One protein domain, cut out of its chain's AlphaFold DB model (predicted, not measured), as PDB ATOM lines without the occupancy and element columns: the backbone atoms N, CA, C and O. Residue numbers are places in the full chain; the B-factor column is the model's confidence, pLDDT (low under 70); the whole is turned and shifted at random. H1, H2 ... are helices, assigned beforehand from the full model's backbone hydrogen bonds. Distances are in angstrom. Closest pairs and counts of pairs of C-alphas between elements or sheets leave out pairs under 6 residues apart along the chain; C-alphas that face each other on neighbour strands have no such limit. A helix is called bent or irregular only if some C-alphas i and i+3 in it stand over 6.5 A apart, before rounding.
ATOM      1  N   ARG A  12       1.386  81.739  33.870       62.16
ATOM      2  CA  ARG A  12       0.307  81.187  34.714       62.16
ATOM      3  C   ARG A  12       0.447  79.676  34.913       62.16
ATOM      4  O   ARG A  12       0.181  79.203  36.015       62.16
ATOM      5  N   LEU A  13       0.879  78.952  33.890       59.38
ATOM      6  CA  LEU A  13       1.097  77.507  33.909       59.38
ATOM      7  C   LEU A  13       2.311  77.127  34.757       59.38
ATOM      8  O   LEU A  13       2.200  76.283  35.641       59.38
ATOM      9  N   VAL A  14       3.424  77.842  34.587       63.69
ATOM     10  CA  VAL A  14       4.655  77.706  35.376       63.69
ATOM     11  C   VAL A  14       4.385  78.003  36.854       63.69
ATOM     12  O   VAL A  14       4.832  77.259  37.725       63.69
ATOM     13  N   ARG A  15       3.568  79.020  37.177       73.19
ATOM     14  CA  ARG A  15       3.154  79.274  38.571       73.19
ATOM     15  C   ARG A  15       2.190  78.230  39.143       73.19
ATOM     16  O   ARG A  15       2.149  78.089  40.360       73.19
ATOM     17  N   ARG A  16       1.431  77.503  38.314       62.88
ATOM     18  CA  ARG A  16       0.533  76.418  38.760       62.88
ATOM     19  C   ARG A  16       1.223  75.049  38.881       62.88
ATOM     20  O   ARG A  16       0.543  74.081  39.196       62.88
ATOM     21  N   ARG A  17       2.553  74.975  38.706       61.28
ATOM     22  CA  ARG A  17       3.462  73.835  39.000       61.28
ATOM     23  C   ARG A  17       3.112  72.455  38.420       61.28
ATOM     24  O   ARG A  17       3.853  71.510  38.660       61.28
ATOM     25  N   SER A  18       2.051  72.304  37.637       78.81
ATOM     26  CA  SER A  18       1.740  71.036  36.982       78.81
ATOM     27  C   SER A  18       2.283  71.043  35.557       78.81
ATOM     28  O   SER A  18       1.748  71.727  34.681       78.81
ATOM     29  N   ALA A  19       3.340  70.262  35.327       78.38
ATOM     30  CA  ALA A  19       3.891  70.011  33.996       78.38
ATOM     31  C   ALA A  19       2.816  69.503  33.019       78.38
ATOM     32  O   ALA A  19       2.840  69.858  31.845       78.38
ATOM     33  N   ALA A  20       1.820  68.762  33.521       80.88
ATOM     34  CA  ALA A  20       0.692  68.301  32.724       80.88
ATOM     35  C   ALA A  20      -0.129  69.472  32.167       80.88
ATOM     36  O   ALA A  20      -0.437  69.483  30.983       80.88
ATOM     37  N   VAL A  21      -0.438  70.499  32.970       74.06
ATOM     38  CA  VAL A  21      -1.208  71.655  32.472       74.06
ATOM     39  C   VAL A  21      -0.384  72.449  31.449       74.06
ATOM     40  O   VAL A  21      -0.939  72.945  30.473       74.06
ATOM     41  N   LEU A  22       0.941  72.549  31.636       71.94
ATOM     42  CA  LEU A  22       1.827  73.183  30.652       71.94
ATOM     43  C   LEU A  22       1.809  72.413  29.324       71.94
ATOM     44  O   LEU A  22       1.608  73.025  28.280       71.94
ATOM     45  N   ALA A  23       1.939  71.084  29.370       80.00
ATOM     46  CA  ALA A  23       1.843  70.228  28.192       80.00
ATOM     47  C   ALA A  23       0.480  70.382  27.499       80.00
ATOM     48  O   ALA A  23       0.429  70.632  26.298       80.00
ATOM     49  N   TRP A  24      -0.618  70.358  28.260       79.56
ATOM     50  CA  TRP A  24      -1.977  70.549  27.742       79.56
ATOM     51  C   TRP A  24      -2.243  71.933  27.146       79.56
ATOM     52  O   TRP A  24      -3.204  72.079  26.404       79.56
ATOM     53  N   ALA A  25      -1.424  72.944  27.431       71.94
ATOM     54  CA  ALA A  25      -1.539  74.258  26.801       71.94
ATOM     55  C   ALA A  25      -0.578  74.442  25.620       71.94
ATOM     56  O   ALA A  25      -0.934  75.077  24.629       71.94
ATOM     57  N   VAL A  26       0.633  73.887  25.710       77.56
ATOM     58  CA  VAL A  26       1.635  73.948  24.639       77.56
ATOM     59  C   VAL A  26       1.221  73.066  23.465       77.56
ATOM     60  O   VAL A  26       1.339  73.509  22.329       77.56
ATOM     61  N   ILE A  27       0.689  71.864  23.711       83.56
ATOM     62  CA  ILE A  27       0.292  70.935  22.643       83.56
ATOM     63  C   ILE A  27      -0.769  71.561  21.723       83.56
ATOM     64  O   ILE A  27      -0.499  71.643  20.530       83.56
ATOM     65  N   PRO A  28      -1.918  72.083  22.204       81.31
ATOM     66  CA  PRO A  28      -2.900  72.717  21.324       81.31
ATOM     67  C   PRO A  28      -2.357  73.952  20.613       81.31
ATOM     68  O   PRO A  28      -2.751  74.218  19.484       81.31
ATOM     69  N   PHE A  29      -1.446  74.700  21.245       78.56
ATOM     70  CA  PHE A  29      -0.796  75.835  20.600       78.56
ATOM     71  C   PHE A  29       0.099  75.391  19.439       78.56
ATOM     72  O   PHE A  29      -0.020  75.928  18.344       78.56
ATOM     73  N   VAL A  30       0.964  74.397  19.660       85.00
ATOM     74  CA  VAL A  30       1.848  73.841  18.625       85.00
ATOM     75  C   VAL A  30       1.026  73.194  17.517       85.00
ATOM     76  O   VAL A  30       1.292  73.452  16.351       85.00
ATOM     77  N   VAL A  31      -0.001  72.414  17.864       87.88
ATOM     78  CA  VAL A  31      -0.929  71.814  16.898       87.88
ATOM     79  C   VAL A  31      -1.660  72.900  16.112       87.88
ATOM     80  O   VAL A  31      -1.695  72.829  14.894       87.88
ATOM     81  N   GLY A  32      -2.181  73.939  16.768       83.19
ATOM     82  CA  GLY A  32      -2.849  75.058  16.102       83.19
ATOM     83  C   GLY A  32      -1.916  75.841  15.174       83.19
ATOM     84  O   GLY A  32      -2.285  76.142  14.042       83.19
ATOM     85  N   ALA A  33      -0.686  76.118  15.613       83.81
ATOM     86  CA  ALA A  33       0.334  76.755  14.785       83.81
ATOM     87  C   ALA A  33       0.723  75.868  13.594       83.81
ATOM     88  O   ALA A  33       0.831  76.366  12.479       83.81
ATOM     89  N   ALA A  34       0.882  74.559  13.804       90.19
ATOM     90  CA  ALA A  34       1.197  73.599  12.751       90.19
ATOM     91  C   ALA A  34       0.048  73.444  11.745       90.19
ATOM     92  O   ALA A  34       0.304  73.419  10.546       90.19
ATOM     93  N   LEU A  35      -1.209  73.410  12.203       91.00
ATOM     94  CA  LEU A  35      -2.401  73.361  11.348       91.00
ATOM     95  C   LEU A  35      -2.508  74.573  10.418       91.00
ATOM     96  O   LEU A  35      -3.087  74.456   9.345       91.00
ATOM     97  N   TRP A  36      -1.944  75.716  10.809       88.19
ATOM     98  CA  TRP A  36      -1.895  76.909   9.967       88.19
ATOM     99  C   TRP A  36      -0.627  76.973   9.099       88.19
ATOM    100  O   TRP A  36      -0.693  77.263   7.903       88.19
ATOM    101  N   LEU A  37       0.537  76.663   9.678       90.31
ATOM    102  CA  LEU A  37       1.827  76.742   8.991       90.31
ATOM    103  C   LEU A  37       2.000  75.644   7.940       90.31
ATOM    104  O   LEU A  37       2.482  75.943   6.855       90.31
ATOM    105  N   LEU A  38       1.631  74.389   8.222       93.31
ATOM    106  CA  LEU A  38       1.878  73.264   7.308       93.31
ATOM    107  C   LEU A  38       1.167  73.430   5.955       93.31
ATOM    108  O   LEU A  38       1.850  73.285   4.941       93.31
ATOM    109  N   PRO A  39      -0.135  73.785   5.884       95.19
ATOM    110  CA  PRO A  39      -0.792  74.024   4.599       95.19
ATOM    111  C   PRO A  39      -0.177  75.200   3.841       95.19
ATOM    112  O   PRO A  39       0.039  75.095   2.639       95.19
ATOM    113  N   THR A  40       0.158  76.284   4.547       90.25
ATOM    114  CA  THR A  40       0.780  77.476   3.952       90.25
ATOM    115  C   THR A  40       2.152  77.146   3.372       90.25
ATOM    116  O   THR A  40       2.411  77.446   2.213       90.25
ATOM    117  N   MET A  41       3.006  76.454   4.137       95.44
ATOM    118  CA  MET A  41       4.310  75.982   3.668       95.44
ATOM    119  C   MET A  41       4.158  75.051   2.467       95.44
ATOM    120  O   MET A  41       4.885  75.202   1.497       95.44
ATOM    121  N   ASN A  42       3.207  74.114   2.494       96.00
ATOM    122  CA  ASN A  42       2.981  73.203   1.375       96.00
ATOM    123  C   ASN A  42       2.515  73.942   0.106       96.00
ATOM    124  O   ASN A  42       3.015  73.659  -0.978       96.00
ATOM    125  N   ALA A  43       1.610  74.916   0.244       94.31
ATOM    126  CA  ALA A  43       1.075  75.695  -0.873       94.31
ATOM    127  C   ALA A  43       2.149  76.511  -1.612       94.31
ATOM    128  O   ALA A  43       2.018  76.742  -2.810       94.31
ATOM    129  N   VAL A  44       3.216  76.918  -0.917       95.25
ATOM    130  CA  VAL A  44       4.303  77.728  -1.490       95.25
ATOM    131  C   VAL A  44       5.539  76.908  -1.875       95.25
ATOM    132  O   VAL A  44       6.564  77.483  -2.219       95.25
ATOM    133  N   GLY A  45       5.470  75.571  -1.830       96.56
ATOM    134  CA  GLY A  45       6.577  74.693  -2.239       96.56
ATOM    135  C   GLY A  45       7.521  74.250  -1.113       96.56
ATOM    136  O   GLY A  45       8.644  73.820  -1.369       96.56
ATOM    137  N   GLY A  46       7.082  74.328   0.144       96.50
ATOM    138  CA  GLY A  46       7.775  73.816   1.328       96.50
ATOM    139  C   GLY A  46       8.329  74.899   2.261       96.50
ATOM    140  O   GLY A  46       8.235  76.100   2.010       96.50
ATOM    141  N   LEU A  47       8.936  74.460   3.372       95.06
ATOM    142  CA  LEU A  47       9.525  75.350   4.383       95.06
ATOM    143  C   LEU A  47      10.589  76.313   3.810       95.06
ATOM    144  O   LEU A  47      10.542  77.484   4.178       95.06
ATOM    145  N   PRO A  48      11.523  75.898   2.922       97.12
ATOM    146  CA  PRO A  48      12.519  76.823   2.378       97.12
ATOM    147  C   PRO A  48      11.894  77.991   1.603       97.12
ATOM    148  O   PRO A  48      12.246  79.139   1.861       97.12
ATOM    149  N   ALA A  49      10.928  77.714   0.720       94.50
ATOM    150  CA  ALA A  49      10.228  78.742  -0.053       94.50
ATOM    151  C   ALA A  49       9.400  79.670   0.849       94.50
ATOM    152  O   ALA A  49       9.439  80.887   0.693       94.50
ATOM    153  N   TYR A  50       8.737  79.113   1.866       93.62
ATOM    154  CA  TYR A  50       8.046  79.907   2.879       93.62
ATOM    155  C   TYR A  50       8.997  80.846   3.639       93.62
ATOM    156  O   TYR A  50       8.679  82.013   3.838       93.62
ATOM    157  N   VAL A  51      10.184  80.376   4.042       95.00
ATOM    158  CA  VAL A  51      11.188  81.220   4.719       95.00
ATOM    159  C   VAL A  51      11.677  82.351   3.812       95.00
ATOM    160  O   VAL A  51      11.875  83.462   4.305       95.00
ATOM    161  N   VAL A  52      11.848  82.096   2.510       94.75
ATOM    162  CA  VAL A  52      12.182  83.139   1.526       94.75
ATOM    163  C   VAL A  52      11.068  84.182   1.457       94.75
ATOM    164  O   VAL A  52      11.353  85.353   1.677       94.75
ATOM    165  N   GLN A  53       9.806  83.771   1.302       91.50
ATOM    166  CA  GLN A  53       8.672  84.705   1.288       91.50
ATOM    167  C   GLN A  53       8.550  85.510   2.587       91.50
ATOM    168  O   GLN A  53       8.264  86.703   2.558       91.50
ATOM    169  N   VAL A  54       8.789  84.885   3.746       90.56
ATOM    170  CA  VAL A  54       8.813  85.595   5.032       90.56
ATOM    171  C   VAL A  54       9.938  86.627   5.055       90.56
ATOM    172  O   VAL A  54       9.721  87.733   5.543       90.56
ATOM    173  N   ARG A  55      11.126  86.302   4.532       93.44
ATOM    174  CA  ARG A  55      12.243  87.249   4.449       93.44
ATOM    175  C   ARG A  55      11.917  88.411   3.514       93.44
ATOM    176  O   ARG A  55      12.065  89.549   3.936       93.44
ATOM    177  N   GLU A  56      11.417  88.134   2.315       89.75
ATOM    178  CA  GLU A  56      10.993  89.154   1.347       89.75
ATOM    179  C   GLU A  56       9.899  90.054   1.929       89.75
ATOM    180  O   GLU A  56       9.952  91.275   1.791       89.75
ATOM    181  N   HIS A  57       8.939  89.475   2.655       86.56
ATOM    182  CA  HIS A  57       7.901  90.234   3.343       86.56
ATOM    183  C   HIS A  57       8.472  91.100   4.469       86.56
ATOM    184  O   HIS A  57       8.099  92.263   4.585       86.56
ATOM    185  N   VAL A  58       9.393  90.574   5.286       87.62
ATOM    186  CA  VAL A  58      10.074  91.349   6.337       87.62
ATOM    187  C   VAL A  58      10.897  92.483   5.731       87.62
ATOM    188  O   VAL A  58      10.846  93.599   6.241       87.62
ATOM    189  N   GLU A  59      11.626  92.237   4.646       88.31
ATOM    190  CA  GLU A  59      12.366  93.266   3.910       88.31
ATOM    191  C   GLU A  59      11.426  94.310   3.301       88.31
ATOM    192  O   GLU A  59      11.735  95.499   3.337       88.31
ATOM    193  N   GLY A  60      10.267  93.891   2.787       85.56
ATOM    194  CA  GLY A  60       9.194  94.778   2.341       85.56
ATOM    195  C   GLY A  60       8.703  95.675   3.475       85.56
ATOM    196  O   GLY A  60       8.907  96.880   3.423       85.56
ATOM    197  N   VAL A  61       8.178  95.084   4.553       83.69
ATOM    198  CA  VAL A  61       7.696  95.796   5.753       83.69
ATOM    199  C   VAL A  61       8.772  96.720   6.332       83.69
ATOM    200  O   VAL A  61       8.476  97.839   6.735       83.69
ATOM    201  N   THR A  62      10.037  96.299   6.355       85.44
ATOM    202  CA  THR A  62      11.139  97.142   6.849       85.44
ATOM    203  C   THR A  62      11.348  98.360   5.951       85.44
ATOM    204  O   THR A  62      11.509  99.469   6.462       85.44
TER     205      THR A  62
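AT A GLANCE: This is residues 12 to 62 of the 475 residues of an uncharacterized protein of Anaerolineales bacterium (UniProt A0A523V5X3). One long helix, H2, and a shorter one, H3, meet at their ends and make an L, with the four-residue helix H1 on a small hook at the other end of H2. H1 and H3 both lie toward the same side of H2, far from each other, and the space between them is empty. The printed part has 51 residues with three named helices, in the order H1, H2, H3, and no named strand; the class is all helix. The whole is extended, with a radius of gyration of the C-alphas of 15.9 A, and its flat outline spans 42 by 25 by 12 A.

HOW THE PARTS SIT: The printed part begins with H1, residues 12 to 15, and a tight link of 3 residues leads to H2, residues 19 to 43. H1 and H2 only just touch, with 3 pairs of C-alphas within 8 A, and only at the corner by their link. The closest C-alphas of the two are those of Leu 13 and Leu 22, 5.5 A apart, and H2 touches H1 with residues 21 to 22 alone. A second tight link of 3 residues leads from H2 to H3, residues 47 to 62. H2 and H3 touch only at the corner by their link, residues 40 to 41 of H2 with residues 47 to 50 of H3. Their closest C-alphas are those of Met 41 and Leu 47, 5.3 A apart. The lines of H2 and H3 are about perpendicular, at 89 degrees. H1 and H3 are apart. In H3 every O i to N i+4 pair is within hydrogen-bond range, in H2 18 of 21 are, and H1 is too short for such a pair; its one O i to N i+3 pair is not within range.

IN THESE COORDINATES: H1 starts at C-alpha 12, (0.307, 81.187, 34.714), and measures 5.2 A from first to last C-alpha. H2 runs from C-alpha 19 at (3.891, 70.011, 33.996) to C-alpha 43 at (1.075, 75.695, -0.873), 35.4 A. H2 is neither bent nor irregular, but only just: C-alphas 36 and 39 are 6.2 A apart. H3 measures 22.0 A and ends at C-alpha 62, (11.139, 97.142, 6.849).

THE WHOLE: The two C-alphas farthest apart are those of Ser 18 and Gly 60, at 42.7 A. Residues 15 to 20, residues 27 to 36 of H2 and residues 54 to 62 of H3 stand free. The printed part has no cut, and both links are tight. The mean pLDDT of the printed part is 84.8; residues 12 to 14 and 16 to 17 are under 70.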